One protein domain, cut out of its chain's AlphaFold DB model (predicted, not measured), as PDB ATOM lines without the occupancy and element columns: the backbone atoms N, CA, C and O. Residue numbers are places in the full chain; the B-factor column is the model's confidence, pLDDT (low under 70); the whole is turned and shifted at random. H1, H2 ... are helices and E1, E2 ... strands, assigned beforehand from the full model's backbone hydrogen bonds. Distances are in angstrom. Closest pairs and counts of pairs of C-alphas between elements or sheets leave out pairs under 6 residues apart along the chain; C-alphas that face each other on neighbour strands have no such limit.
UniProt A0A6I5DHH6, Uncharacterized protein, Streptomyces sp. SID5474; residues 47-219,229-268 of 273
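AT A GLANCE: This is residues 47 to 219 and 229 to 268 of the 273 residues of an uncharacterized protein of Streptomyces sp. SID5474 (UniProt A0A6I5DHH6). What shape does the chain make? It is wound in stacked turns, a solenoid: E2, E3, E4, then E5, E6, E7, then E8, E9, E10 make three-sided turns, and E11 to E12, E13 to E14 and E15 to E16 carry the stack on along its longest axis. H1 packs on one wall and H2 grazes it, H5 packs on E7 and E10 of the other sheet, and H4 lies at the end of the stack with E16 and E17. What are the counts and size? The 213 printed residues hold E1, H1 to H3, E2 to E17, H4 and H5 in that order, class mixed, with one mixed sheet E1 E2 E5 E8 E11 E13 E15 and a branched parallel sheet of the other ten strands. The whole is compact, with a radius of gyration of the C-alphas of 16.4 A and spans of 48 by 35 by 32 A.

IN THESE COORDINATES: Where do the elements begin? E1, residues 56 to 58, starts at C-alpha 56 (-0.010, 39.000, -54.713); H1 is 61 to 67, H2 71 to 74, H3 81 to 85, E2 91 to 96, 16.4 A long, E3 99 to 101 and E4 105 to 108. What follows? E5 is 117 to 122, 15.9 A, E6 125 to 127, E7 131 to 135, E8 141 to 144, E9 148 to 150, E10 153 to 157, E11 160 to 163, E12 167 to 177, 17.2 A, and E13 182 to 185. E14 is 189 to 196, E15 202 to 205, E16 210 to 216, 15.3 A, E17 237 to 240, H4 241 to 244, and H5 258 to 266, ending at C-alpha 266 (13.721, 53.615, -40.796).

HOW THE PARTS SIT: How do the sheets stand? They form a sandwich, two sheets face to face, their facing parts 10.2 A centre to centre; the branched one is twisted. How are strands joined? E12 bends by 121 degrees at residue 170, with parallel E9 and E10 on one side, N 168 to O 148 2.9 A and N 174 to O 153 2.8 A, and E14 on the other, N 195 to O 173 2.8 A. E1 and E2 are antiparallel, N 94 to O 57 2.8 A. Where are the helices? H1 is on the mixed sheet, C-alphas of Val 61 and Phe 92 closest at 6.2 A, H2 only grazes it, and H3 is on neither sheet. H4 and H5 are on the same face of the branched sheet, closest C-alphas Val 241 and Val 215, 5.8 A, and Leu 262 and Val 154, 6.4 A. H1, H3 and H5 have every O i to N i+4 pair within hydrogen-bond range; H2 and H4 are too short for one.

THE WHOLE: How far does it reach? The C-alphas of Glu 63 and Glu 252, the two farthest apart, are 49.7 A apart. Where is the cut? Residues 220 to 228 are not printed, and C-alphas 219 and 229 are 11.2 A apart. Where are the long link and low confidence? H4 to H5 is a long link; pLDDT is under 70 in residues 47 to 54, 71 to 81, 111 to 112, 218 to 219 and 229 to 236.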
ATOM      1  N   MET A  47       5.387  51.424 -46.053       39.28
ATOM      2  CA  MET A  47       4.698  50.559 -47.002       39.28
ATOM      3  C   MET A  47       4.864  49.102 -46.562       39.28
ATOM      4  O   MET A  47       5.958  48.539 -46.603       39.28
ATOM      5  N   PHE A  48       3.762  48.508 -46.119       46.25
ATOM      6  CA  PHE A  48       3.639  47.061 -45.966       46.25
ATOM      7  C   PHE A  48       3.465  46.420 -47.349       46.25
ATOM      8  O   PHE A  48       2.980  47.069 -48.281       46.25
ATOM      9  N   LEU A  49       3.814  45.136 -47.483       51.38
ATOM     10  CA  LEU A  49       3.592  44.366 -48.718       51.38
ATOM     11  C   LEU A  49       2.111  44.308 -49.146       51.38
ATOM     12  O   LEU A  49       1.823  43.961 -50.286       51.38
ATOM     13  N   GLU A  50       1.191  44.748 -48.285       45.72
ATOM     14  CA  GLU A  50      -0.241  44.939 -48.543       45.72
ATOM     15  C   GLU A  50      -0.586  46.121 -49.477       45.72
ATOM     16  O   GLU A  50      -1.739  46.558 -49.520       45.72
ATOM     17  N   SER A  51       0.372  46.689 -50.219       43.09
ATOM     18  CA  SER A  51       0.036  47.692 -51.233       43.09
ATOM     19  C   SER A  51      -0.909  47.071 -52.273       43.09
ATOM     20  O   SER A  51      -0.517  46.107 -52.933       43.09
ATOM     21  N   PRO A  52      -2.114  47.632 -52.509       40.03
ATOM     22  CA  PRO A  52      -3.067  47.122 -53.501       40.03
ATOM     23  C   PRO A  52      -2.533  47.090 -54.945       40.03
ATOM     24  O   PRO A  52      -3.221  46.598 -55.835       40.03
ATOM     25  N   ALA A  53      -1.354  47.674 -55.197       48.12
ATOM     26  CA  ALA A  53      -0.683  47.679 -56.493       48.12
ATOM     27  C   ALA A  53       0.245  46.470 -56.714       48.12
ATOM     28  O   ALA A  53       0.589  46.184 -57.861       48.12
ATOM     29  N   ALA A  54       0.657  45.776 -55.651       58.91
ATOM     30  CA  ALA A  54       1.433  44.550 -55.766       58.91
ATOM     31  C   ALA A  54       0.444  43.391 -55.940       58.91
ATOM     32  O   ALA A  54      -0.300  43.049 -55.024       58.91
ATOM     33  N   ASN A  55       0.371  42.833 -57.146       76.44
ATOM     34  CA  ASN A  55      -0.473  41.673 -57.418       76.44
ATOM     35  C   ASN A  55       0.125  40.455 -56.699       76.44
ATOM     36  O   ASN A  55       1.019  39.801 -57.233       76.44
ATOM     37  N   TRP A  56      -0.342  40.194 -55.480       89.19
ATOM     38  CA  TRP A  56      -0.010  39.000 -54.713       89.19
ATOM     39  C   TRP A  56      -1.072  37.932 -54.934       89.19
ATOM     40  O   TRP A  56      -2.254  38.144 -54.658       89.19
ATOM     41  N   ASP A  57      -0.634  36.773 -55.400       92.19
ATOM     42  CA  ASP A  57      -1.479  35.602 -55.550       92.19
ATOM     43  C   ASP A  57      -1.344  34.733 -54.297       92.19
ATOM     44  O   ASP A  57      -0.240  34.317 -53.946       92.19
ATOM     45  N   ALA A  58      -2.460  34.446 -53.628       92.94
ATOM     46  CA  ALA A  58      -2.490  33.398 -52.616       92.94
ATOM     47  C   ALA A  58      -2.318  32.042 -53.312       92.94
ATOM     48  O   ALA A  58      -3.065  31.726 -54.245       92.94
ATOM     49  N   VAL A  59      -1.338  31.255 -52.875       92.88
ATOM     50  CA  VAL A  59      -1.020  29.943 -53.454       92.88
ATOM     51  C   VAL A  59      -1.198  28.873 -52.375       92.88
ATOM     52  O   VAL A  59      -0.803  29.110 -51.233       92.88
ATOM     53  N   PRO A  60      -1.803  27.710 -52.686       93.19
ATOM     54  CA  PRO A  60      -1.851  26.589 -51.753       93.19
ATOM     55  C   PRO A  60      -0.449  26.198 -51.278       93.19
ATOM     56  O   PRO A  60       0.480  26.155 -52.084       93.19
ATOM     57  N   VAL A  61      -0.306  25.876 -49.991       88.31
ATOM     58  CA  VAL A  61       0.993  25.555 -49.378       88.31
ATOM     59  C   VAL A  61       1.707  24.433 -50.134       88.31
ATOM     60  O   VAL A  61       2.851  24.611 -50.534       88.31
ATOM     61  N   GLU A  62       1.015  23.327 -50.419       88.38
ATOM     62  CA  GLU A  62       1.570  22.186 -51.164       88.38
ATOM     63  C   GLU A  62       2.166  22.609 -52.523       88.38
ATOM     64  O   GLU A  62       3.302  22.262 -52.841       88.38
ATOM     65  N   GLU A  63       1.439  23.422 -53.301       91.38
ATOM     66  CA  GLU A  63       1.909  23.939 -54.595       91.38
ATOM     67  C   GLU A  63       3.125  24.860 -54.418       91.38
ATOM     68  O   GLU A  63       4.097  24.776 -55.173       91.38
ATOM     69  N   ALA A  64       3.091  25.729 -53.405       90.06
ATOM     70  CA  ALA A  64       4.179  26.653 -53.129       90.06
ATOM     71  C   ALA A  64       5.457  25.924 -52.690       90.06
ATOM     72  O   ALA A  64       6.537  26.285 -53.150       90.06
ATOM     73  N   LEU A  65       5.349  24.884 -51.861       85.69
ATOM     74  CA  LEU A  65       6.489  24.082 -51.409       85.69
ATOM     75  C   LEU A  65       7.099  23.241 -52.539       85.69
ATOM     76  O   LEU A  65       8.320  23.090 -52.594       85.69
ATOM     77  N   GLU A  66       6.285  22.741 -53.474       87.69
ATOM     78  CA  GLU A  66       6.787  22.066 -54.678       87.69
ATOM     79  C   GLU A  66       7.540  23.025 -55.611       87.69
ATOM     80  O   GLU A  66       8.543  22.649 -56.228       87.69
ATOM     81  N   GLN A  67       7.057  24.264 -55.739       90.25
ATOM     82  CA  GLN A  67       7.613  25.242 -56.670       90.25
ATOM     83  C   GLN A  67       8.817  26.006 -56.093       90.25
ATOM     84  O   GLN A  67       9.785  26.279 -56.812       90.25
ATOM     85  N   TYR A  68       8.762  26.371 -54.814       88.06
ATOM     86  CA  TYR A  68       9.695  27.280 -54.156       88.06
ATOM     87  C   TYR A  68      10.470  26.555 -53.058       88.06
ATOM     88  O   TYR A  68      10.243  26.735 -51.865       88.06
ATOM     89  N   ASP A  69      11.447  25.760 -53.486       78.81
ATOM     90  CA  ASP A  69      12.359  25.057 -52.588       78.81
ATOM     91  C   ASP A  69      13.345  26.045 -51.926       78.81
ATOM     92  O   ASP A  69      14.403  26.381 -52.474       78.81
ATOM     93  N   MET A  70      12.988  26.532 -50.734       75.00
ATOM     94  CA  MET A  70      13.850  27.391 -49.913       75.00
ATOM     95  C   MET A  70      15.061  26.630 -49.342       75.00
ATOM     96  O   MET A  70      16.110  27.236 -49.109       75.00
ATOM     97  N   ALA A  71      14.992  25.299 -49.212       66.56
ATOM     98  CA  ALA A  71      16.128  24.476 -48.789       66.56
ATOM     99  C   ALA A  71      17.244  24.446 -49.843       66.56
ATOM    100  O   ALA A  71      18.434  24.424 -49.511       66.56
ATOM    101  N   GLN A  72      16.894  24.554 -51.127       64.44
ATOM    102  CA  GLN A  72      17.866  24.746 -52.209       64.44
ATOM    103  C   GLN A  72      18.623  26.081 -52.151       64.44
ATOM    104  O   GLN A  72      19.629  26.239 -52.860       64.44
ATOM    105  N   ALA A  73      18.179  27.044 -51.339       57.03
ATOM    106  CA  ALA A  73      18.908  28.289 -51.130       57.03
ATOM    107  C   ALA A  73      20.088  28.126 -50.151       57.03
ATOM    108  O   ALA A  73      21.081  28.840 -50.299       57.03
ATOM    109  N   SER A  74      20.038  27.183 -49.197       54.88
ATOM    110  CA  SER A  74      21.019  27.115 -48.098       54.88
ATOM    111  C   SER A  74      22.255  26.242 -48.364       54.88
ATOM    112  O   SER A  74      23.260  26.410 -47.676       54.88
ATOM    113  N   ASN A  75      22.253  25.334 -49.357       51.31
ATOM    114  CA  ASN A  75      23.350  24.388 -49.695       51.31
ATOM    115  C   ASN A  75      23.907  23.527 -48.525       51.31
ATOM    116  O   ASN A  75      24.786  22.683 -48.738       51.31
ATOM    117  N   ARG A  76      23.419  23.707 -47.297       48.91
ATOM    118  CA  ARG A  76      23.718  22.939 -46.090       48.91
ATOM    119  C   ARG A  76      22.488  22.937 -45.198       48.91
ATOM    120  O   ARG A  76      21.919  23.996 -44.971       48.91
ATOM    121  N   THR A  77      22.191  21.739 -44.685       46.28
ATOM    122  CA  THR A  77      21.152  21.404 -43.698       46.28
ATOM    123  C   THR A  77      19.770  21.907 -44.090       46.28
ATOM    124  O   THR A  77      19.512  23.103 -44.058       46.28
ATOM    125  N   SER A  78      18.942  20.946 -44.508       51.97
ATOM    126  CA  SER A  78      17.481  21.000 -44.575       51.97
ATOM    127  C   SER A  78      16.912  22.234 -43.885       51.97
ATOM    128  O   SER A  78      16.769  22.256 -42.668       51.97
ATOM    129  N   TRP A  79      16.626  23.275 -44.666       61.75
ATOM    130  CA  TRP A  79      15.522  24.121 -44.267       61.75
ATOM    131  C   TRP A  79      14.307  23.201 -44.345       61.75
ATOM    132  O   TRP A  79      13.943  22.764 -45.437       61.75
ATOM    133  N   ASP A  80      13.830  22.766 -43.190       68.00
ATOM    134  CA  ASP A  80      12.617  21.978 -43.082       68.00
ATOM    135  C   ASP A  80      11.516  22.935 -42.650       68.00
ATOM    136  O   ASP A  80      11.695  23.656 -41.673       68.00
ATOM    137  N   VAL A  81      10.415  22.988 -43.393       69.88
ATOM    138  CA  VAL A  81       9.266  23.845 -43.060       69.88
ATOM    139  C   VAL A  81       8.847  23.574 -41.612       69.88
ATOM    140  O   VAL A  81       8.687  24.508 -40.824       69.88
ATOM    141  N   ASP A  82       8.827  22.293 -41.247       71.31
ATOM    142  CA  ASP A  82       8.421  21.805 -39.934       71.31
ATOM    143  C   ASP A  82       9.366  22.285 -38.815       71.31
ATOM    144  O   ASP A  82       8.928  22.510 -37.688       71.31
ATOM    145  N   ASP A  83      10.657  22.501 -39.102       71.94
ATOM    146  CA  ASP A  83      11.625  22.979 -38.101       71.94
ATOM    147  C   ASP A  83      11.381  24.448 -37.712       71.94
ATOM    148  O   ASP A  83      11.741  24.860 -36.605       71.94
ATOM    149  N   TYR A  84      10.796  25.246 -38.612       71.69
ATOM    150  CA  TYR A  84      10.578  26.681 -38.404       71.69
ATOM    151  C   TYR A  84       9.141  26.971 -37.982       71.69
ATOM    152  O   TYR A  84       8.936  27.702 -37.021       71.69
ATOM    153  N   PHE A  85       8.158  26.375 -38.653       73.56
ATOM    154  CA  PHE A  85       6.738  26.638 -38.408       73.56
ATOM    155  C   PHE A  85       6.093  25.616 -37.459       73.56
ATOM    156  O   PHE A  85       4.959  25.797 -37.025       73.56
ATOM    157  N   GLY A  86       6.787  24.521 -37.123       73.62
ATOM    158  CA  GLY A  86       6.243  23.393 -36.356       73.62
ATOM    159  C   GLY A  86       5.323  22.482 -37.179       73.62
ATOM    160  O   GLY A  86       5.369  21.264 -37.020       73.62
ATOM    161  N   GLU A  87       4.516  23.077 -38.057       76.62
ATOM    162  CA  GLU A  87       3.751  22.432 -39.125       76.62
ATOM    163  C   GLU A  87       4.036  23.177 -40.449       76.62
ATOM    164  O   GLU A  87       5.182  23.475 -40.773       76.62
ATOM    165  N   GLU A  88       2.994  23.534 -41.194       79.19
ATOM    166  CA  GLU A  88       3.055  24.354 -42.397       79.19
ATOM    167  C   GLU A  88       2.741  25.826 -42.073       79.19
ATOM    168  O   GLU A  88       1.938  26.091 -41.176       79.19
ATOM    169  N   PRO A  89       3.309  26.803 -42.805       83.38
ATOM    170  CA  PRO A  89       2.880  28.190 -42.674       83.38
ATOM    171  C   PRO A  89       1.405  28.316 -43.058       83.38
ATOM    172  O   PRO A  89       0.929  27.680 -44.003       83.38
ATOM    173  N   GLU A  90       0.689  29.194 -42.368       85.56
ATOM    174  CA  GLU A  90      -0.740  29.406 -42.589       85.56
ATOM    175  C   GLU A  90      -1.014  29.956 -43.992       85.56
ATOM    176  O   GLU A  90      -2.020  29.617 -44.631       85.56
ATOM    177  N   HIS A  91      -0.105  30.798 -44.491       88.00
ATOM    178  CA  HIS A  91      -0.287  31.519 -45.742       88.00
ATOM    179  C   HIS A  91       0.963  31.561 -46.620       88.00
ATOM    180  O   HIS A  91       2.074  31.828 -46.163       88.00
ATOM    181  N   PHE A  92       0.741  31.400 -47.927       90.44
ATOM    182  CA  PHE A  92       1.718  31.650 -48.981       90.44
ATOM    183  C   PHE A  92       1.181  32.692 -49.961       90.44
ATOM    184  O   PHE A  92       0.136  32.497 -50.589       90.44
ATOM    185  N   TYR A  93       1.937  33.773 -50.135       93.25
ATOM    186  CA  TYR A  93       1.650  34.816 -51.113       93.25
ATOM    187  C   TYR A  93       2.795  34.932 -52.107       93.25
ATOM    188  O   TYR A  93       3.955  35.053 -51.718       93.25
ATOM    189  N   VAL A  94       2.471  34.946 -53.396       93.88
ATOM    190  CA  VAL A  94       3.452  35.010 -54.480       93.88
ATOM    191  C   VAL A  94       3.231  36.258 -55.325       93.88
ATOM    192  O   VAL A  94       2.156  36.453 -55.887       93.88
ATOM    193  N   HIS A  95       4.272  37.067 -55.478       93.25
ATOM    194  CA  HIS A  95       4.358  38.115 -56.485       93.25
ATOM    195  C   HIS A  95       5.183  37.607 -57.670       93.25
ATOM    196  O   HIS A  95       6.351  37.253 -57.512       93.25
ATOM    197  N   ARG A  96       4.593  37.579 -58.869       93.81
ATOM    198  CA  ARG A  96       5.270  37.098 -60.084       93.81
ATOM    199  C   ARG A  96       5.949  38.240 -60.835       93.81
ATOM    200  O   ARG A  96       5.296  39.207 -61.224       93.81
ATOM    201  N   GLY A  97       7.237  38.070 -61.114       94.56
ATOM    202  CA  GLY A  97       8.074  39.073 -61.761       94.56
ATOM    203  C   GLY A  97       8.698  40.055 -60.772       94.56
ATOM    204  O   GLY A  97       8.460  40.008 -59.563       94.56
ATOM    205  N   ASP A  98       9.514  40.948 -61.323       95.81
ATOM    206  CA  ASP A  98      10.316  41.886 -60.544       95.81
ATOM    207  C   ASP A  98       9.437  42.895 -59.790       95.81
ATOM    208  O   ASP A  98       8.472  43.443 -60.335       95.81
ATOM    209  N   LEU A  99       9.808  43.182 -58.543       93.19
ATOM    210  CA  LEU A  99       9.130  44.135 -57.675       93.19
ATOM    211  C   LEU A  99      10.052  45.316 -57.366       93.19
ATOM    212  O   LEU A  99      11.174  45.155 -56.887       93.19
ATOM    213  N   THR A 100       9.563  46.530 -57.620       94.06
ATOM    214  CA  THR A 100      10.240  47.771 -57.224       94.06
ATOM    215  C   THR A 100       9.396  48.527 -56.214       94.06
ATOM    216  O   THR A 100       8.221  48.794 -56.455       94.06
ATOM    217  N   ILE A 101      10.021  48.902 -55.106       88.75
ATOM    218  CA  ILE A 101       9.428  49.678 -54.023       88.75
ATOM    219  C   ILE A 101      10.147  51.020 -53.944       88.75
ATOM    220  O   ILE A 101      11.362  51.068 -53.730       88.75
ATOM    221  N   ASP A 102       9.391  52.105 -54.107       90.19
ATOM    222  CA  ASP A 102       9.897  53.452 -53.871       90.19
ATOM    223  C   ASP A 102       9.634  53.862 -52.417       90.19
ATOM    224  O   ASP A 102       8.524  54.250 -52.060       90.19
ATOM    225  N   GLY A 103      10.643  53.708 -51.562       89.00
ATOM    226  CA  GLY A 103      10.562  53.973 -50.131       89.00
ATOM    227  C   GLY A 103      11.098  52.827 -49.281       89.00
ATOM    228  O   GLY A 103      11.890  52.003 -49.740       89.00
ATOM    229  N   ALA A 104      10.695  52.816 -48.012       89.50
ATOM    230  CA  ALA A 104      11.056  51.767 -47.068       89.50
ATOM    231  C   ALA A 104      10.161  50.534 -47.243       89.50
ATOM    232  O   ALA A 104       8.961  50.660 -47.491       89.50
ATOM    233  N   LEU A 105      10.747  49.358 -47.037       89.50
ATOM    234  CA  LEU A 105      10.035  48.096 -46.888       89.50
ATOM    235  C   LEU A 105      10.242  47.593 -45.458       89.50
ATOM    236  O   LEU A 105      11.365  47.292 -45.060       89.50
ATOM    237  N   ALA A 106       9.162  47.484 -44.693       89.12
ATOM    238  CA  ALA A 106       9.200  46.894 -43.363       89.12
ATOM    239  C   ALA A 106       8.422  45.579 -43.368       89.12
ATOM    240  O   ALA A 106       7.253  45.546 -43.748       89.12
ATOM    241  N   LEU A 107       9.087  44.511 -42.941       85.94
ATOM    242  CA  LEU A 107       8.463  43.255 -42.575       85.94
ATOM    243  C   LEU A 107       8.670  43.040 -41.083       85.94
ATOM    244  O   LEU A 107       9.718  43.334 -40.509       85.94
ATOM    245  N   GLY A 108       7.636  42.541 -40.449       80.19
ATOM    246  CA  GLY A 108       7.642  42.258 -39.038       80.19
ATOM    247  C   GLY A 108       6.262  41.823 -38.631       80.19
ATOM    248  O   GLY A 108       5.291  42.061 -39.354       80.19
ATOM    249  N   ASN A 109       6.203  41.213 -37.467       75.31
ATOM    250  CA  ASN A 109       4.966  40.750 -36.888       75.31
ATOM    251  C   ASN A 109       4.794  41.275 -35.473       75.31
ATOM    252  O   ASN A 109       5.725  41.728 -34.800       75.31
ATOM    253  N   THR A 110       3.543  41.238 -35.053       71.38
ATOM    254  CA  THR A 110       3.130  41.402 -33.678       71.38
ATOM    255  C   THR A 110       2.900  40.006 -33.104       71.38
ATOM    256  O   THR A 110       2.015  39.297 -33.594       71.38
ATOM    257  N   PRO A 111       3.659  39.596 -32.069       62.75
ATOM    258  CA  PRO A 111       3.451  38.309 -31.418       62.75
ATOM    259  C   PRO A 111       1.976  38.116 -31.051       62.75
ATOM    260  O   PRO A 111       1.346  39.033 -30.517       62.75
ATOM    261  N   CYS A 112       1.446  36.921 -31.312       64.19
ATOM    262  CA  CYS A 112       0.059  36.510 -31.038       64.19
ATOM    263  C   CYS A 112      -1.054  37.150 -31.891       64.19
ATOM    264  O   CYS A 112      -2.198  36.714 -31.759       64.19
ATOM    265  N   ASP A 113      -0.760  38.156 -32.716       70.38
ATOM    266  CA  ASP A 113      -1.761  38.826 -33.559       70.38
ATOM    267  C   ASP A 113      -1.632  38.464 -35.046       70.38
ATOM    268  O   ASP A 113      -2.617  38.595 -35.777       70.38
ATOM    269  N   ASP A 114      -0.447  38.022 -35.469       76.94
ATOM    270  CA  ASP A 114      -0.138  37.686 -36.856       76.94
ATOM    271  C   ASP A 114       0.067  36.179 -37.044       76.94
ATOM    272  O   ASP A 114       0.506  35.470 -36.139       76.94
ATOM    273  N   GLU A 115      -0.259  35.719 -38.247       83.12
ATOM    274  CA  GLU A 115      -0.197  34.325 -38.681       83.12
ATOM    275  C   GLU A 115       1.125  34.051 -39.411       83.12
ATOM    276  O   GLU A 115       1.680  34.924 -40.101       83.12
ATOM    277  N   ASP A 116       1.627  32.822 -39.302       85.69
ATOM    278  CA  ASP A 116       2.850  32.410 -39.987       85.69
ATOM    279  C   ASP A 116       2.670  32.490 -41.507       85.69
ATOM    280  O   ASP A 116       1.906  31.748 -42.121       85.69
ATOM    281  N   THR A 117       3.376  33.434 -42.131       88.31
ATOM    282  CA  THR A 117       3.168  33.786 -43.539       88.31
ATOM    283  C   THR A 117       4.480  33.802 -44.306       88.31
ATOM    284  O   THR A 117       5.456  34.437 -43.890       88.31
ATOM    285  N   VAL A 118       4.481  33.176 -45.482       90.88
ATOM    286  CA  VAL A 118       5.585  33.220 -46.440       90.88
ATOM    287  C   VAL A 118       5.215  34.105 -47.626       90.88
ATOM    288  O   VAL A 118       4.247  33.858 -48.348       90.88
ATOM    289  N   TYR A 119       6.033  35.124 -47.860       93.69
ATOM    290  CA  TYR A 119       5.979  35.964 -49.048       93.69
ATOM    291  C   TYR A 119       7.068  35.532 -50.024       93.69
ATOM    292  O   TYR A 119       8.245  35.472 -49.669       93.69
ATOM    293  N   VAL A 120       6.689  35.276 -51.272       94.50
ATOM    294  CA  VAL A 120       7.607  34.927 -52.353       94.50
ATOM    295  C   VAL A 120       7.561  35.997 -53.433       94.50
ATOM    296  O   VAL A 120       6.505  36.284 -53.988       94.50
ATOM    297  N   ILE A 121       8.713  36.557 -53.779       95.69
ATOM    298  CA  ILE A 121       8.893  37.353 -54.993       95.69
ATOM    299  C   ILE A 121       9.588  36.451 -56.006       95.69
ATOM    300  O   ILE A 121      10.787  36.178 -55.889       95.69
ATOM    301  N   ASP A 122       8.831  35.979 -56.995       95.81
ATOM    302  CA  ASP A 122       9.365  35.207 -58.114       95.81
ATOM    303  C   ASP A 122       9.961  36.146 -59.174       95.81
ATOM    304  O   ASP A 122       9.384  36.386 -60.239       95.81
ATOM    305  N   GLY A 123      11.091  36.754 -58.819       96.06
ATOM    306  CA  GLY A 123      11.772  37.798 -59.573       96.06
ATOM    307  C   GLY A 123      12.818  38.517 -58.723       96.06
ATOM    308  O   GLY A 123      13.214  38.034 -57.658       96.06
ATOM    309  N   ASP A 124      13.269  39.676 -59.197       98.06
ATOM    310  CA  ASP A 124      14.173  40.558 -58.455       98.06
ATOM    311  C   ASP A 124      13.391  41.541 -57.555       98.06
ATOM    312  O   ASP A 124      12.295  41.987 -57.896       98.06
ATOM    313  N   LEU A 125      13.974  41.933 -56.418       97.50
ATOM    314  CA  LEU A 125      13.440  42.964 -55.521       97.50
ATOM    315  C   LEU A 125      14.381  44.172 -55.479       97.50
ATOM    316  O   LEU A 125      15.539  44.068 -55.070       97.50
ATOM    317  N   THR A 126      13.865  45.346 -55.836       97.12
ATOM    318  CA  THR A 126      14.566  46.627 -55.670       97.12
ATOM    319  C   THR A 126      13.799  47.531 -54.716       97.12
ATOM    320  O   THR A 126      12.656  47.888 -54.979       97.12
ATOM    321  N   VAL A 127      14.447  47.957 -53.637       93.75
ATOM    322  CA  VAL A 127      13.896  48.901 -52.659       93.75
ATOM    323  C   VAL A 127      14.764  50.156 -52.661       93.75
ATOM    324  O   VAL A 127      15.983  50.079 -52.484       93.75
ATOM    325  N   SER A 128      14.168  51.322 -52.927       92.19
ATOM    326  CA  SER A 128      14.928  52.581 -52.977       92.19
ATOM    327  C   SER A 128      15.363  53.061 -51.584       92.19
ATOM    328  O   SER A 128      16.381  53.748 -51.476       92.19
ATOM    329  N   GLY A 129      14.636  52.665 -50.535       92.50
ATOM    330  CA  GLY A 129      14.931  52.938 -49.130       92.50
ATOM    331  C   GLY A 129      15.448  51.723 -48.343       92.50
ATOM    332  O   GLY A 129      16.020  50.792 -48.925       92.50
ATOM    333  N   PRO A 130      15.307  51.745 -47.004       95.12
ATOM    334  CA  PRO A 130      15.723  50.642 -46.151       95.12
ATOM    335  C   PRO A 130      14.749  49.466 -46.231       95.12
ATOM    336  O   PRO A 130      13.538  49.649 -46.359       95.12
ATOM    337  N   ILE A 131      15.293  48.262 -46.079       95.62
ATOM    338  CA  ILE A 131      14.534  47.054 -45.784       95.62
ATOM    339  C   ILE A 131      14.763  46.700 -44.312       95.62
ATOM    340  O   ILE A 131      15.909  46.562 -43.883       95.62
ATOM    341  N   THR A 132      13.700  46.531 -43.530       93.12
ATOM    342  CA  THR A 132      13.815  46.108 -42.128       93.12
ATOM    343  C   THR A 132      12.946  44.902 -41.843       93.12
ATOM    344  O   THR A 132      11.757  44.932 -42.136       93.12
ATOM    345  N   PHE A 133      13.541  43.893 -41.222       92.00
ATOM    346  CA  PHE A 133      12.890  42.702 -40.711       92.00
ATOM    347  C   PHE A 133      13.029  42.657 -39.193       92.00
ATOM    348  O   PHE A 133      14.139  42.768 -38.658       92.00
ATOM    349  N   CYS A 134      11.902  42.514 -38.506       90.69
ATOM    350  CA  CYS A 134      11.860  42.351 -37.062       90.69
ATOM    351  C   CYS A 134      10.681  41.451 -36.700       90.69
ATOM    352  O   CYS A 134       9.542  41.912 -36.644       90.69
ATOM    353  N   ASN A 135      10.979  40.177 -36.481       86.94
ATOM    354  CA  ASN A 135       9.999  39.176 -36.092       86.94
ATOM    355  C   ASN A 135      10.232  38.760 -34.639       86.94
ATOM    356  O   ASN A 135      11.384  38.678 -34.209       86.94
ATOM    357  N   ALA A 136       9.162  38.475 -33.907       86.00
ATOM    358  CA  ALA A 136       9.233  37.907 -32.568       86.00
ATOM    359  C   ALA A 136       8.163  36.819 -32.424       86.00
ATOM    360  O   ALA A 136       6.972  37.118 -32.497       86.00
ATOM    361  N   ASP A 137       8.596  35.572 -32.232       81.50
ATOM    362  CA  ASP A 137       7.737  34.395 -32.006       81.50
ATOM    363  C   ASP A 137       6.728  34.063 -33.132       81.50
ATOM    364  O   ASP A 137       5.877  33.194 -32.958       81.50
ATOM    365  N   VAL A 138       6.817  34.731 -34.285       81.06
ATOM    366  CA  VAL A 138       6.057  34.446 -35.513       81.06
ATOM    367  C   VAL A 138       7.053  34.498 -36.678       81.06
ATOM    368  O   VAL A 138       7.952  35.346 -36.706       81.06
ATOM    369  N   TYR A 139       6.937  33.605 -37.653       84.06
ATOM    370  CA  TYR A 139       7.991  33.331 -38.636       84.06
ATOM    371  C   TYR A 139       7.682  33.896 -40.019       84.06
ATOM    372  O   TYR A 139       7.760  33.216 -41.044       84.06
ATOM    373  N   THR A 140       7.379  35.195 -40.076       88.50
ATOM    374  CA  THR A 140       7.161  35.877 -41.353       88.50
ATOM    375  C   THR A 140       8.412  35.788 -42.226       88.50
ATOM    376  O   THR A 140       9.462  36.350 -41.900       88.50
ATOM    377  N   THR A 141       8.287  35.090 -43.352       91.38
ATOM    378  CA  THR A 141       9.404  34.785 -44.247       91.38
ATOM    379  C   THR A 141       9.287  35.585 -45.534       91.38
ATOM    380  O   THR A 141       8.211  35.649 -46.128       91.38
ATOM    381  N   LEU A 142      10.399  36.159 -46.003       94.62
ATOM    382  CA  LEU A 142      10.511  36.652 -47.375       94.62
ATOM    383  C   LEU A 142      11.493  35.786 -48.160       94.62
ATOM    384  O   LEU A 142      12.667  35.678 -47.802       94.62
ATOM    385  N   TYR A 143      11.030  35.246 -49.280       94.69
ATOM    386  CA  TYR A 143      11.867  34.590 -50.271       94.69
ATOM    387  C   TYR A 143      11.856  35.369 -51.587       94.69
ATOM    388  O   TYR A 143      10.812  35.585 -52.191       94.69
ATOM    389  N   VAL A 144      13.030  35.780 -52.060       96.12
ATOM    390  CA  VAL A 144      13.218  36.399 -53.378       96.12
ATOM    391  C   VAL A 144      13.976  35.415 -54.263       96.12
ATOM    392  O   VAL A 144      15.132  35.104 -53.974       96.12
ATOM    393  N   THR A 145      13.360  34.907 -55.336       96.19
ATOM    394  CA  THR A 145      14.004  33.908 -56.219       96.19
ATOM    395  C   THR A 145      15.165  34.513 -57.020       96.19
ATOM    396  O   THR A 145      16.119  33.816 -57.388       96.19
ATOM    397  N   GLY A 146      15.107  35.823 -57.260       96.75
ATOM    398  CA  GLY A 146      16.127  36.625 -57.914       96.75
ATOM    399  C   GLY A 146      17.101  37.314 -56.954       96.75
ATOM    400  O   GLY A 146      17.568  36.738 -55.966       96.75
ATOM    401  N   SER A 147      17.475  38.540 -57.310       98.44
ATOM    402  CA  SER A 147      18.412  39.399 -56.586       98.44
ATOM    403  C   SER A 147      17.695  40.475 -55.771       98.44
ATOM    404  O   SER A 147      16.632  40.955 -56.153       98.44
ATOM    405  N   VAL A 148      18.317  40.905 -54.672       98.62
ATOM    406  CA  VAL A 148      17.833  41.995 -53.814       98.62
ATOM    407  C   VAL A 148      18.787  43.184 -53.876       98.62
ATOM    408  O   VAL A 148      19.999  43.031 -53.698       98.62
ATOM    409  N   VAL A 149      18.231  44.380 -54.076       98.62
ATOM    410  CA  VAL A 149      18.946  45.658 -53.983       98.62
ATOM    411  C   VAL A 149      18.224  46.580 -53.006       98.62
ATOM    412  O   VAL A 149      17.043  46.862 -53.189       98.62
ATOM    413  N   ALA A 150      18.945  47.088 -52.007       97.75
ATOM    414  CA  ALA A 150      18.413  48.008 -51.001       97.75
ATOM    415  C   ALA A 150      19.430  49.089 -50.621       97.75
ATOM    416  O   ALA A 150      20.639  48.924 -50.827       97.75
ATOM    417  N   GLN A 151      18.953  50.192 -50.038       97.00
ATOM    418  CA  GLN A 151      19.844  51.186 -49.439       97.00
ATOM    419  C   GLN A 151      20.489  50.633 -48.161       97.00
ATOM    420  O   GLN A 151      21.714  50.590 -48.056       97.00
ATOM    421  N   ASP A 152      19.658  50.138 -47.249       98.31
ATOM    422  CA  ASP A 152      20.038  49.495 -45.993       98.31
ATOM    423  C   ASP A 152      19.221  48.208 -45.830       98.31
ATOM    424  O   ASP A 152      18.105  48.112 -46.346       98.31
ATOM    425  N   LEU A 153      19.760  47.224 -45.114       98.12
ATOM    426  CA  LEU A 153      19.054  46.004 -44.733       98.12
ATOM    427  C   LEU A 153      19.312  45.717 -43.257       98.12
ATOM    428  O   LEU A 153      20.458  45.514 -42.859       98.12
ATOM    429  N   VAL A 154      18.250  45.668 -42.461       97.25
ATOM    430  CA  VAL A 154      18.312  45.330 -41.036       97.25
ATOM    431  C   VAL A 154      17.487  44.077 -40.792       97.25
ATOM    432  O   VAL A 154      16.283  44.110 -41.012       97.25
ATOM    433  N   CYS A 155      18.103  42.999 -40.311       95.69
ATOM    434  CA  CYS A 155      17.392  41.780 -39.917       95.69
ATOM    435  C   CYS A 155      17.629  41.499 -38.432       95.69
ATOM    436  O   CYS A 155      18.770  41.256 -38.018       95.69
ATOM    437  N   LEU A 156      16.566  41.550 -37.630       93.00
ATOM    438  CA  LEU A 156      16.616  41.354 -36.182       93.00
ATOM    439  C   LEU A 156      15.784  40.147 -35.751       93.00
ATOM    440  O   LEU A 156      14.736  39.876 -36.333       93.00
ATOM    441  N   TRP A 157      16.220  39.493 -34.678       91.44
ATOM    442  CA  TRP A 157      15.456  38.445 -33.999       91.44
ATOM    443  C   TRP A 157      15.094  37.321 -34.957       91.44
ATOM    444  O   TRP A 157      16.006  36.867 -35.648       91.44
ATOM    445  N   ASP A 158      13.825  36.926 -35.031       89.94
ATOM    446  CA  ASP A 158      13.334  35.712 -35.697       89.94
ATOM    447  C   ASP A 158      13.121  35.914 -37.211       89.94
ATOM    448  O   ASP A 158      12.229  35.347 -37.844       89.94
ATOM    449  N   SER A 159      13.906  36.814 -37.806       91.25
ATOM    450  CA  SER A 159      13.771  37.211 -39.208       91.25
ATOM    451  C   SER A 159      14.225  36.106 -40.161       91.25
ATOM    452  O   SER A 159      15.339  35.593 -40.035       91.25
ATOM    453  N   LEU A 160      13.404  35.810 -41.170       91.88
ATOM    454  CA  LEU A 160      13.675  34.807 -42.199       91.88
ATOM    455  C   LEU A 160      13.708  35.458 -43.586       91.88
ATOM    456  O   LEU A 160      12.676  35.861 -44.128       91.88
ATOM    457  N   LEU A 161      14.909  35.574 -44.157       94.31
ATOM    458  CA  LEU A 161      15.143  36.156 -45.477       94.31
ATOM    459  C   LEU A 161      15.996  35.227 -46.346       94.31
ATOM    460  O   LEU A 161      17.166  34.966 -46.049       94.31
ATOM    461  N   PHE A 162      15.425  34.803 -47.471       94.12
ATOM    462  CA  PHE A 162      16.073  33.965 -48.475       94.12
ATOM    463  C   PHE A 162      16.217  34.729 -49.795       94.12
ATOM    464  O   PHE A 162      15.265  35.335 -50.288       94.12
ATOM    465  N   VAL A 163      17.408  34.681 -50.391       95.44
ATOM    466  CA  VAL A 163      17.728  35.332 -51.667       95.44
ATOM    467  C   VAL A 163      18.381  34.322 -52.610       95.44
ATOM    468  O   VAL A 163      19.497  33.842 -52.377       95.44
ATOM    469  N   GLY A 164      17.680  33.997 -53.697       94.50
ATOM    470  CA  GLY A 164      18.062  32.965 -54.663       94.50
ATOM    471  C   GLY A 164      19.235  33.349 -55.568       94.50
ATOM    472  O   GLY A 164      19.893  32.468 -56.131       94.50
ATOM    473  N   ARG A 165      19.543  34.647 -55.691       95.62
ATOM    474  CA  ARG A 165      20.716  35.167 -56.409       95.62
ATOM    475  C   ARG A 165      21.561  36.068 -55.510       95.62
ATOM    476  O   ARG A 165      22.126  35.577 -54.541       95.62
ATOM    477  N   SER A 166      21.744  37.342 -55.848       97.12
ATOM    478  CA  SER A 166      22.677  38.237 -55.151       97.12
ATOM    479  C   SER A 166      21.979  39.200 -54.197       97.12
ATOM    480  O   SER A 166      20.839  39.595 -54.424       97.12
ATOM    481  N   LEU A 167      22.706  39.638 -53.171       98.06
ATOM    482  CA  LEU A 167      22.284  40.699 -52.258       98.06
ATOM    483  C   LEU A 167      23.228  41.896 -52.396       98.06
ATOM    484  O   LEU A 167      24.443  41.766 -52.235       98.06
ATOM    485  N   THR A 168      22.667  43.069 -52.689       98.50
ATOM    486  CA  THR A 168      23.396  44.343 -52.731       98.50
ATOM    487  C   THR A 168      22.761  45.331 -51.766       98.50
ATOM    488  O   THR A 168      21.647  45.801 -51.990       98.50
ATOM    489  N   VAL A 169      23.495  45.681 -50.717       98.31
ATOM    490  CA  VAL A 169      23.089  46.689 -49.735       98.31
ATOM    491  C   VAL A 169      24.013  47.888 -49.878       98.31
ATOM    492  O   VAL A 169      25.213  47.792 -49.651       98.31
ATOM    493  N   ARG A 170      23.500  49.036 -50.309       97.81
ATOM    494  CA  ARG A 170      24.377  50.160 -50.688       97.81
ATOM    495  C   ARG A 170      25.135  50.756 -49.505       97.81
ATOM    496  O   ARG A 170      26.231  51.270 -49.703       97.81
ATOM    497  N   ASN A 171      24.559  50.696 -48.310       97.06
ATOM    498  CA  ASN A 171      25.107  51.317 -47.115       97.06
ATOM    499  C   ASN A 171      25.281  50.304 -45.973       97.06
ATOM    500  O   ASN A 171      26.371  49.745 -45.833       97.06
ATOM    501  N   LEU A 172      24.241  50.041 -45.177       97.62
ATOM    502  CA  LEU A 172      24.351  49.216 -43.972       97.62
ATOM    503  C   LEU A 172      23.589  47.894 -44.097       97.62
ATOM    504  O   LEU A 172      22.364  47.888 -44.179       97.62
ATOM    505  N   LEU A 173      24.312  46.776 -44.012       97.44
ATOM    506  CA  LEU A 173      23.755  45.476 -43.644       97.44
ATOM    507  C   LEU A 173      23.902  45.311 -42.127       97.44
ATOM    508  O   LEU A 173      25.023  45.259 -41.633       97.44
ATOM    509  N   ALA A 174      22.808  45.226 -41.380       96.25
ATOM    510  CA  ALA A 174      22.826  45.026 -39.935       96.25
ATOM    511  C   ALA A 174      22.078  43.744 -39.561       96.25
ATOM    512  O   ALA A 174      20.923  43.559 -39.937       96.25
ATOM    513  N   THR A 175      22.727  42.861 -38.807       94.62
ATOM    514  CA  THR A 175      22.163  41.552 -38.448       94.62
ATOM    515  C   THR A 175      22.237  41.314 -36.946       94.62
ATOM    516  O   THR A 175      23.287  41.522 -36.335       94.62
ATOM    517  N   SER A 176      21.130  40.865 -36.353       92.62
ATOM    518  CA  SER A 176      21.051  40.396 -34.963       92.62
ATOM    519  C   SER A 176      20.077  39.221 -34.856       92.62
ATOM    520  O   SER A 176      18.987  39.379 -34.308       92.62
ATOM    521  N   LEU A 177      20.432  38.079 -35.439       89.81
ATOM    522  CA  LEU A 177      19.520  36.954 -35.682       89.81
ATOM    523  C   LEU A 177      19.559  35.926 -34.545       89.81
ATOM    524  O   LEU A 177      20.640  35.527 -34.113       89.81
ATOM    525  N   TYR A 178      18.407  35.459 -34.071       86.00
ATOM    526  CA  TYR A 178      18.302  34.444 -33.009       86.00
ATOM    527  C   TYR A 178      17.586  33.202 -33.531       86.00
ATOM    528  O   TYR A 178      16.738  33.331 -34.392       86.00
ATOM    529  N   ASP A 179      17.946  32.011 -33.048       80.62
ATOM    530  CA  ASP A 179      17.340  30.758 -33.524       80.62
ATOM    531  C   ASP A 179      15.805  30.807 -33.440       80.62
ATOM    532  O   ASP A 179      15.306  31.120 -32.355       80.62
ATOM    533  N   PRO A 180      15.074  30.449 -34.517       83.75
ATOM    534  CA  PRO A 180      15.546  29.832 -35.763       83.75
ATOM    535  C   PRO A 180      15.880  30.802 -36.920       83.75
ATOM    536  O   PRO A 180      16.075  30.348 -38.034       83.75
ATOM    537  N   ALA A 181      15.973  32.115 -36.721       88.31
ATOM    538  CA  ALA A 181      16.190  33.109 -37.783       88.31
ATOM    539  C   ALA A 181      17.288  32.784 -38.801       88.31
ATOM    540  O   ALA A 181      18.348  32.251 -38.457       88.31
ATOM    541  N   ALA A 182      17.082  33.224 -40.045       89.62
ATOM    542  CA  ALA A 182      18.010  32.983 -41.136       89.62
ATOM    543  C   ALA A 182      18.121  34.160 -42.118       89.62
ATOM    544  O   ALA A 182      17.124  34.726 -42.558       89.62
ATOM    545  N   LEU A 183      19.353  34.468 -42.530       93.06
ATOM    546  CA  LEU A 183      19.666  35.259 -43.720       93.06
ATOM    547  C   LEU A 183      20.481  34.396 -44.683       93.06
ATOM    548  O   LEU A 183      21.660  34.125 -44.443       93.06
ATOM    549  N   VAL A 184      19.867  33.989 -45.791       91.31
ATOM    550  CA  VAL A 184      20.468  33.069 -46.764       91.31
ATOM    551  C   VAL A 184      20.571  33.737 -48.125       91.31
ATOM    552  O   VAL A 184      19.570  34.177 -48.683       91.31
ATOM    553  N   VAL A 185      21.779  33.784 -48.690       92.38
ATOM    554  CA  VAL A 185      22.033  34.328 -50.030       92.38
ATOM    555  C   VAL A 185      22.872  33.350 -50.847       92.38
ATOM    556  O   VAL A 185      24.034  33.071 -50.531       92.38
ATOM    557  N   LYS A 186      22.287  32.839 -51.935       90.75
ATOM    558  CA  LYS A 186      22.901  31.810 -52.795       90.75
ATOM    559  C   LYS A 186      23.997  32.347 -53.720       90.75
ATOM    560  O   LYS A 186      24.810  31.582 -54.237       90.75
ATOM    561  N   GLY A 187      24.008  33.647 -53.973       91.62
ATOM    562  CA  GLY A 187      24.964  34.319 -54.842       91.62
ATOM    563  C   GLY A 187      25.901  35.268 -54.092       91.62
ATOM    564  O   GLY A 187      26.068  35.172 -52.876       91.62
ATOM    565  N   PRO A 188      26.548  36.191 -54.826       94.94
ATOM    566  CA  PRO A 188      27.407  37.210 -54.239       94.94
ATOM    567  C   PRO A 188      26.642  38.146 -53.301       94.94
ATOM    568  O   PRO A 188      25.507  38.538 -53.582       94.94
ATOM    569  N   VAL A 189      27.312  38.557 -52.228       95.69
ATOM    570  CA  VAL A 189      26.814  39.549 -51.273       95.69
ATOM    571  C   VAL A 189      27.748  40.743 -51.282       95.69
ATOM    572  O   VAL A 189      28.965  40.572 -51.198       95.69
ATOM    573  N   SER A 190      27.186  41.945 -51.363       96.62
ATOM    574  CA  SER A 190      27.936  43.188 -51.209       96.62
ATOM    575  C   SER A 190      27.221  44.150 -50.270       96.62
ATOM    576  O   SER A 190      26.004  44.317 -50.353       96.62
ATOM    577  N   ALA A 191      27.987  44.768 -49.373       96.44
ATOM    578  CA  ALA A 191      27.524  45.858 -48.527       96.44
ATOM    579  C   ALA A 191      28.649  46.863 -48.288       96.44
ATOM    580  O   ALA A 191      29.790  46.443 -48.167       96.44
ATOM    581  N   HIS A 192      28.388  48.165 -48.164       95.25
ATOM    582  CA  HIS A 192      29.467  49.081 -47.755       95.25
ATOM    583  C   HIS A 192      29.936  48.747 -46.329       95.25
ATOM    584  O   HIS A 192      31.120  48.523 -46.072       95.25
ATOM    585  N   THR A 193      28.995  48.633 -45.390       95.38
ATOM    586  CA  THR A 193      29.265  48.193 -44.021       95.38
ATOM    587  C   THR A 193      28.368  47.030 -43.634       95.38
ATOM    588  O   THR A 193      27.156  47.085 -43.829       95.38
ATOM    589  N   TRP A 194      28.960  45.999 -43.038       95.38
ATOM    590  CA  TRP A 194      28.223  44.936 -42.361       95.38
ATOM    591  C   TRP A 194      28.432  45.029 -40.850       95.38
ATOM    592  O   TRP A 194      29.549  44.846 -40.369       95.38
ATOM    593  N   LEU A 195      27.358  45.322 -40.119       94.06
ATOM    594  CA  LEU A 195      27.287  45.337 -38.662       94.06
ATOM    595  C   LEU A 195      26.627  44.047 -38.155       94.06
ATOM    596  O   LEU A 195      25.403  43.926 -38.106       94.06
ATOM    597  N   GLU A 196      27.447  43.086 -37.752       91.19
ATOM    598  CA  GLU A 196      27.008  41.829 -37.148       91.19
ATOM    599  C   GLU A 196      26.890  42.026 -35.632       91.19
ATOM    600  O   GLU A 196      27.882  41.963 -34.914       91.19
ATOM    601  N   MET A 197      25.693  42.333 -35.129       88.50
ATOM    602  CA  MET A 197      25.469  42.706 -33.722       88.50
ATOM    603  C   MET A 197      25.460  41.509 -32.762       88.50
ATOM    604  O   MET A 197      25.600  41.706 -31.556       88.50
ATOM    605  N   GLY A 198      25.336  40.292 -33.294       79.12
ATOM    606  CA  GLY A 198      25.374  39.034 -32.551       79.12
ATOM    607  C   GLY A 198      24.135  38.170 -32.779       79.12
ATOM    608  O   GLY A 198      23.319  38.449 -33.654       79.12
ATOM    609  N   GLY A 199      24.011  37.115 -31.976       79.25
ATOM    610  CA  GLY A 199      22.900  36.170 -32.029       79.25
ATOM    611  C   GLY A 199      23.342  34.746 -32.374       79.25
ATOM    612  O   GLY A 199      24.536  34.459 -32.456       79.25
ATOM    613  N   ARG A 200      22.369  33.840 -32.483       80.06
ATOM    614  CA  ARG A 200      22.592  32.407 -32.761       80.06
ATOM    615  C   ARG A 200      22.041  31.954 -34.111       80.06
ATOM    616  O   ARG A 200      22.444  30.899 -34.582       80.06
ATOM    617  N   GLY A 201      21.208  32.791 -34.729       81.06
ATOM    618  CA  GLY A 201      20.577  32.505 -36.004       81.06
ATOM    619  C   GLY A 201      21.581  32.335 -37.140       81.06
ATOM    620  O   GLY A 201      22.760  32.693 -37.068       81.06
ATOM    621  N   CYS A 202      21.076  31.778 -38.226       83.44
ATOM    622  CA  CYS A 202      21.846  31.346 -39.369       83.44
ATOM    623  C   CYS A 202      22.110  32.503 -40.339       83.44
ATOM    624  O   CYS A 202      21.191  33.105 -40.880       83.44
ATOM    625  N   ILE A 203      23.371  32.784 -40.647       87.50
ATOM    626  CA  ILE A 203      23.731  33.618 -41.797       87.50
ATOM    627  C   ILE A 203      24.497  32.720 -42.753       87.50
ATOM    628  O   ILE A 203      25.479  32.111 -42.342       87.50
ATOM    629  N   TYR A 204      24.042  32.620 -44.001       86.56
ATOM    630  CA  TYR A 204      24.657  31.780 -45.023       86.56
ATOM    631  C   TYR A 204      24.852  32.562 -46.312       86.56
ATOM    632  O   TYR A 204      23.895  32.905 -47.004       86.56
ATOM    633  N   PHE A 205      26.113  32.782 -46.671       88.81
ATOM    634  CA  PHE A 205      26.495  33.355 -47.956       88.81
ATOM    635  C   PHE A 205      27.269  32.311 -48.758       88.81
ATOM    636  O   PHE A 205      28.194  31.682 -48.242       88.81
ATOM    637  N   ALA A 206      26.924  32.130 -50.035       85.25
ATOM    638  CA  ALA A 206      27.604  31.155 -50.898       85.25
ATOM    639  C   ALA A 206      29.099  31.452 -51.125       85.25
ATOM    640  O   ALA A 206      29.850  30.594 -51.591       85.25
ATOM    641  N   GLY A 207      29.542  32.660 -50.782       85.44
ATOM    642  CA  GLY A 207      30.935  33.067 -50.777       85.44
ATOM    643  C   GLY A 207      31.194  34.147 -49.732       85.44
ATOM    644  O   GLY A 207      30.327  34.504 -48.937       85.44
ATOM    645  N   LYS A 208      32.411  34.685 -49.747       87.62
ATOM    646  CA  LYS A 208      32.794  35.807 -48.890       87.62
ATOM    647  C   LYS A 208      32.043  37.077 -49.310       87.62
ATOM    648  O   LYS A 208      32.102  37.414 -50.493       87.62
ATOM    649  N   PRO A 209      31.367  37.791 -48.392       90.75
ATOM    650  CA  PRO A 209      30.721  39.048 -48.735       90.75
ATOM    651  C   PRO A 209      31.776  40.122 -49.036       90.75
ATOM    652  O   PRO A 209      32.754  40.285 -48.302       90.75
ATOM    653  N   THR A 210      31.571  40.894 -50.097       94.00
ATOM    654  CA  THR A 210      32.384  42.080 -50.376       94.00
ATOM    655  C   THR A 210      31.899  43.216 -49.486       94.00
ATOM    656  O   THR A 210      30.756  43.652 -49.599       94.00
ATOM    657  N   THR A 211      32.759  43.677 -48.580       91.81
ATOM    658  CA  THR A 211      32.458  44.807 -47.696       91.81
ATOM    659  C   THR A 211      33.634  45.754 -47.606       91.81
ATOM    660  O   THR A 211      34.770  45.295 -47.688       91.81
ATOM    661  N   ASP A 212      33.380  47.047 -47.409       89.94
ATOM    662  CA  ASP A 212      34.453  48.001 -47.104       89.94
ATOM    663  C   ASP A 212      34.811  47.908 -45.619       89.94
ATOM    664  O   ASP A 212      35.988  47.874 -45.247       89.94
ATOM    665  N   THR A 213      33.782  47.800 -44.768       88.31
ATOM    666  CA  THR A 213      33.929  47.620 -43.321       88.31
ATOM    667  C   THR A 213      33.053  46.481 -42.804       88.31
ATOM    668  O   THR A 213      31.855  46.422 -43.069       88.31
ATOM    669  N   CYS A 214      33.640  45.600 -42.001       89.25
ATOM    670  CA  CYS A 214      32.924  44.613 -41.201       89.25
ATOM    671  C   CYS A 214      33.091  44.971 -39.719       89.25
ATOM    672  O   CYS A 214      34.210  45.104 -39.218       89.25
ATOM    673  N   VAL A 215      31.975  45.151 -39.024       86.88
ATOM    674  CA  VAL A 215      31.905  45.511 -37.609       86.88
ATOM    675  C   VAL A 215      31.259  44.354 -36.873       86.88
ATOM    676  O   VAL A 215      30.144  43.957 -37.207       86.88
ATOM    677  N   ARG A 216      31.946  43.819 -35.866       82.00
ATOM    678  CA  ARG A 216      31.442  42.694 -35.077       82.00
ATOM    679  C   ARG A 216      31.121  43.131 -33.663       82.00
ATOM    680  O   ARG A 216      32.007  43.575 -32.935       82.00
ATOM    681  N   GLY A 217      29.852  42.976 -33.306       72.12
ATOM    682  CA  GLY A 217      29.350  42.931 -31.941       72.12
ATOM    683  C   GLY A 217      30.099  41.906 -31.103       72.12
ATOM    684  O   GLY A 217      30.742  40.999 -31.630       72.12
ATOM    685  N   HIS A 218      30.034  42.057 -29.783       66.44
ATOM    686  CA  HIS A 218      30.661  41.127 -28.852       66.44
ATOM    687  C   HIS A 218      30.007  39.735 -28.985       66.44
ATOM    688  O   HIS A 218      28.968  39.468 -28.389       66.44
ATOM    689  N   LEU A 219      30.608  38.853 -29.790       58.62
ATOM    690  CA  LEU A 219      30.187  37.455 -29.965       58.62
ATOM    691  C   LEU A 219      30.651  36.558 -28.797       58.62
ATOM    692  O   LEU A 219      30.171  35.439 -28.637       58.62
ATOM    693  N   ALA A 229      28.231  29.701 -36.453       43.94
ATOM    694  CA  ALA A 229      28.804  29.577 -37.768       43.94
ATOM    695  C   ALA A 229      29.587  30.870 -37.986       43.94
ATOM    696  O   ALA A 229      29.111  31.780 -38.652       43.94
ATOM    697  N   VAL A 230      30.765  30.968 -37.358       45.91
ATOM    698  CA  VAL A 230      31.692  32.088 -37.436       45.91
ATOM    699  C   VAL A 230      31.978  32.278 -38.915       45.91
ATOM    700  O   VAL A 230      32.779  31.551 -39.507       45.91
ATOM    701  N   HIS A 231      31.278  33.216 -39.543       52.31
ATOM    702  CA  HIS A 231      31.479  33.502 -40.948       52.31
ATOM    703  C   HIS A 231      32.781  34.289 -41.054       52.31
ATOM    704  O   HIS A 231      32.875  35.489 -40.799       52.31
ATOM    705  N   LEU A 232      33.852  33.551 -41.338       49.00
ATOM    706  CA  LEU A 232      35.196  34.063 -41.555       49.00
ATOM    707  C   LEU A 232      35.291  34.686 -42.951       49.00
ATOM    708  O   LEU A 232      35.664  34.029 -43.924       49.00
ATOM    709  N   GLY A 233      35.048  35.989 -43.026       50.25
ATOM    710  CA  GLY A 233      35.759  36.825 -43.986       50.25
ATOM    711  C   GLY A 233      34.884  37.558 -44.978       50.25
ATOM    712  O   GLY A 233      34.796  37.151 -46.128       50.25
ATOM    713  N   GLY A 234      34.391  38.726 -44.574       55.16
ATOM    714  CA  GLY A 234      34.383  39.822 -45.533       55.16
ATOM    715  C   GLY A 234      35.824  40.194 -45.905       55.16
ATOM    716  O   GLY A 234      36.735  40.011 -45.098       55.16
ATOM    717  N   GLU A 235      36.049  40.683 -47.123       63.00
ATOM    718  CA  GLU A 235      37.372  41.188 -47.547       63.00
ATOM    719  C   GLU A 235      37.695  42.589 -46.985       63.00
ATOM    720  O   GLU A 235      38.804  43.091 -47.168       63.00
ATOM    721  N   GLY A 236      36.740  43.207 -46.286       68.75
ATOM    722  CA  GLY A 236      36.833  44.559 -45.750       68.75
ATOM    723  C   GLY A 236      37.674  44.714 -44.490       68.75
ATOM    724  O   GLY A 236      38.090  43.752 -43.836       68.75
ATOM    725  N   LYS A 237      37.878  45.977 -44.106       80.94
ATOM    726  CA  LYS A 237      38.500  46.336 -42.830       80.94
ATOM    727  C   LYS A 237      37.612  45.841 -41.687       80.94
ATOM    728  O   LYS A 237      36.421  46.133 -41.651       80.94
ATOM    729  N   VAL A 238      38.202  45.153 -40.717       79.75
ATOM    730  CA  VAL A 238      37.518  44.849 -39.456       79.75
ATOM    731  C   VAL A 238      37.664  46.049 -38.521       79.75
ATOM    732  O   VAL A 238      38.785  46.503 -38.282       79.75
ATOM    733  N   ALA A 239      36.545  46.575 -38.022       81.50
ATOM    734  CA  ALA A 239      36.509  47.683 -37.067       81.50
ATOM    735  C   ALA A 239      35.812  47.266 -35.765       81.50
ATOM    736  O   ALA A 239      34.917  46.415 -35.767       81.50
ATOM    737  N   GLY A 240      36.217  47.878 -34.650       84.00
ATOM    738  CA  GLY A 240      35.508  47.718 -33.382       84.00
ATOM    739  C   GLY A 240      34.160  48.441 -33.407       84.00
ATOM    740  O   GLY A 240      34.024  49.493 -34.030       84.00
ATOM    741  N   VAL A 241      33.163  47.921 -32.688       85.38
ATOM    742  CA  VAL A 241      31.818  48.527 -32.608       85.38
ATOM    743  C   VAL A 241      31.866  49.994 -32.179       85.38
ATOM    744  O   VAL A 241      31.270  50.837 -32.840       85.38
ATOM    745  N   ALA A 242      32.629  50.322 -31.133       86.75
ATOM    746  CA  ALA A 242      32.764  51.694 -30.643       86.75
ATOM    747  C   ALA A 242      33.395  52.663 -31.667       86.75
ATOM    748  O   ALA A 242      33.144  53.870 -31.606       86.75
ATOM    749  N   GLU A 243      34.202  52.140 -32.599       88.25
ATOM    750  CA  GLU A 243      34.860  52.909 -33.662       88.25
ATOM    751  C   GLU A 243      33.951  53.153 -34.865       88.25
ATOM    752  O   GLU A 243      34.154  54.130 -35.579       88.25
ATOM    753  N   ALA A 244      32.980  52.269 -35.103       90.81
ATOM    754  CA  ALA A 244      32.148  52.307 -36.300       90.81
ATOM    755  C   ALA A 244      30.722  52.805 -36.039       90.81
ATOM    756  O   ALA A 244      30.133  53.424 -36.918       90.81
ATOM    757  N   VAL A 245      30.168  52.565 -34.849       93.69
ATOM    758  CA  VAL A 245      28.779  52.890 -34.490       93.69
ATOM    759  C   VAL A 245      28.737  54.150 -33.619       93.69
ATOM    760  O   VAL A 245      29.613  54.373 -32.773       93.69
ATOM    761  N   LEU A 246      27.725  55.001 -33.826       95.69
ATOM    762  CA  LEU A 246      27.517  56.201 -33.012       95.69
ATOM    763  C   LEU A 246      27.212  55.830 -31.544       95.69
ATOM    764  O   LEU A 246      26.442  54.898 -31.304       95.69
ATOM    765  N   PRO A 247      27.748  56.569 -30.546       94.81
ATOM    766  CA  PRO A 247      27.615  56.223 -29.124       94.81
ATOM    767  C   PRO A 247      26.178  56.049 -28.628       94.81
ATOM    768  O   PRO A 247      25.920  55.250 -27.732       94.81
ATOM    769  N   GLU A 248      25.226  56.793 -29.196       95.50
ATOM    770  CA  GLU A 248      23.816  56.722 -28.799       95.50
ATOM    771  C   GLU A 248      23.200  55.336 -29.027       95.50
ATOM    772  O   GLU A 248      22.320  54.931 -28.263       95.50
ATOM    773  N   PHE A 249      23.727  54.574 -29.989       95.44
ATOM    774  CA  PHE A 249      23.304  53.210 -30.303       95.44
ATOM    775  C   PHE A 249      24.094  52.140 -29.550       95.44
ATOM    776  O   PHE A 249      23.952  50.960 -29.860       95.44
ATOM    777  N   LEU A 250      24.905  52.522 -28.559       91.88
ATOM    778  CA  LEU A 250      25.717  51.599 -27.774       91.88
ATOM    779  C   LEU A 250      25.262  51.531 -26.313       91.88
ATOM    780  O   LEU A 250      24.932  52.539 -25.684       91.88
ATOM    781  N   TYR A 251      25.261  50.322 -25.755       84.69
ATOM    782  CA  TYR A 251      25.287  50.080 -24.317       84.69
ATOM    783  C   TYR A 251      26.737  49.941 -23.873       84.69
ATOM    784  O   TYR A 251      27.436  49.034 -24.331       84.69
ATOM    785  N   GLU A 252      27.171  50.832 -22.979       82.50
ATOM    786  CA  GLU A 252      28.499  50.792 -22.344       82.50
ATOM    787  C   GLU A 252      29.655  50.618 -23.350       82.50
ATOM    788  O   GLU A 252      30.629  49.921 -23.067       82.50
ATOM    789  N   ASP A 253      29.512  51.212 -24.542       77.44
ATOM    790  CA  ASP A 253      30.439  51.133 -25.682       77.44
ATOM    791  C   ASP A 253      30.700  49.717 -26.236       77.44
ATOM    792  O   ASP A 253      31.626  49.515 -27.022       77.44
ATOM    793  N   ARG A 254      29.888  48.723 -25.849       75.31
ATOM    794  CA  ARG A 254      30.134  47.303 -26.157       75.31
ATOM    795  C   ARG A 254      29.039  46.626 -26.964       75.31
ATOM    796  O   ARG A 254      29.356  45.805 -27.822       75.31
ATOM    797  N   PHE A 255      27.776  46.956 -26.707       83.06
ATOM    798  CA  PHE A 255      26.644  46.273 -27.336       83.06
ATOM    799  C   PHE A 255      25.790  47.236 -28.138       83.06
ATOM    800  O   PHE A 255      25.482  48.329 -27.672       83.06
ATOM    801  N   CYS A 256      25.363  46.814 -29.319       89.69
ATOM    802  CA  CYS A 256      24.451  47.594 -30.136       89.69
ATOM    803  C   CYS A 256      23.024  47.555 -29.570       89.69
ATOM    804  O   CYS A 256      22.504  46.497 -29.216       89.69
ATOM    805  N   LYS A 257      22.359  48.708 -29.543       93.06
ATOM    806  CA  LYS A 257      20.920  48.844 -29.297       93.06
ATOM    807  C   LYS A 257      20.172  48.512 -30.588       93.06
ATOM    808  O   LYS A 257      19.773  49.418 -31.314       93.06
ATOM    809  N   SER A 258      20.030  47.227 -30.906       91.94
ATOM    810  CA  SER A 258      19.507  46.761 -32.204       91.94
ATOM    811  C   SER A 258      18.170  47.401 -32.603       91.94
ATOM    812  O   SER A 258      18.025  47.830 -33.744       91.94
ATOM    813  N   LEU A 259      17.235  47.564 -31.663       91.19
ATOM    814  CA  LEU A 259      15.957  48.245 -31.917       91.19
ATOM    815  C   LEU A 259      16.106  49.743 -32.217       91.19
ATOM    816  O   LEU A 259      15.442  50.257 -33.115       91.19
ATOM    817  N   GLU A 260      16.997  50.446 -31.516       94.19
ATOM    818  CA  GLU A 260      17.271  51.864 -31.794       94.19
ATOM    819  C   GLU A 260      17.958  52.046 -33.148       94.19
ATOM    820  O   GLU A 260      17.701  53.024 -33.847       94.19
ATOM    821  N   ILE A 261      18.794  51.082 -33.544       94.69
ATOM    822  CA  ILE A 261      19.416  51.031 -34.872       94.69
ATOM    823  C   ILE A 261      18.354  50.826 -35.951       94.69
ATOM    824  O   ILE A 261      18.330  51.587 -36.914       94.69
ATOM    825  N   LEU A 262      17.453  49.852 -35.782       94.19
ATOM    826  CA  LEU A 262      16.344  49.629 -36.716       94.19
ATOM    827  C   LEU A 262      15.499  50.895 -36.876       94.19
ATOM    828  O   LEU A 262      15.224  51.318 -37.999       94.19
ATOM    829  N   LYS A 263      15.148  51.544 -35.761       91.75
ATOM    830  CA  LYS A 263      14.392  52.799 -35.766       91.75
ATOM    831  C   LYS A 263      15.147  53.920 -36.481       91.75
ATOM    832  O   LYS A 263      14.567  54.602 -37.318       91.75
ATOM    833  N   ALA A 264      16.435  54.097 -36.187       94.75
ATOM    834  CA  ALA A 264      17.261  55.104 -36.842       94.75
ATOM    835  C   ALA A 264      17.333  54.885 -38.358       94.75
ATOM    836  O   ALA A 264      17.149  55.840 -39.110       94.75
ATOM    837  N   VAL A 265      17.511  53.639 -38.809       94.62
ATOM    838  CA  VAL A 265      17.527  53.290 -40.237       94.62
ATOM    839  C   VAL A 265      16.187  53.615 -40.905       94.62
ATOM    840  O   VAL A 265      16.178  54.267 -41.948       94.62
ATOM    841  N   LEU A 266      15.055  53.255 -40.287       89.12
ATOM    842  CA  LEU A 266      13.721  53.615 -40.796       89.12
ATOM    843  C   LEU A 266      13.498  55.131 -40.875       89.12
ATOM    844  O   LEU A 266      12.840  55.627 -41.786       89.12
ATOM    845  N   GLU A 267      14.061  55.883 -39.931       90.88
ATOM    846  CA  GLU A 267      13.992  57.346 -39.893       90.88
ATOM    847  C   GLU A 267      14.992  58.028 -40.847       90.88
ATOM    848  O   GLU A 267      14.977  59.258 -40.965       90.88
ATOM    849  N   GLY A 268      15.864  57.260 -41.511       92.19
ATOM    850  CA  GLY A 268      16.958  57.774 -42.337       92.19
ATOM    851  C   GLY A 268      18.057  58.474 -41.530       92.19
ATOM    852  O   GLY A 268      18.792  59.305 -42.068       92.19
TER     853      GLY A 268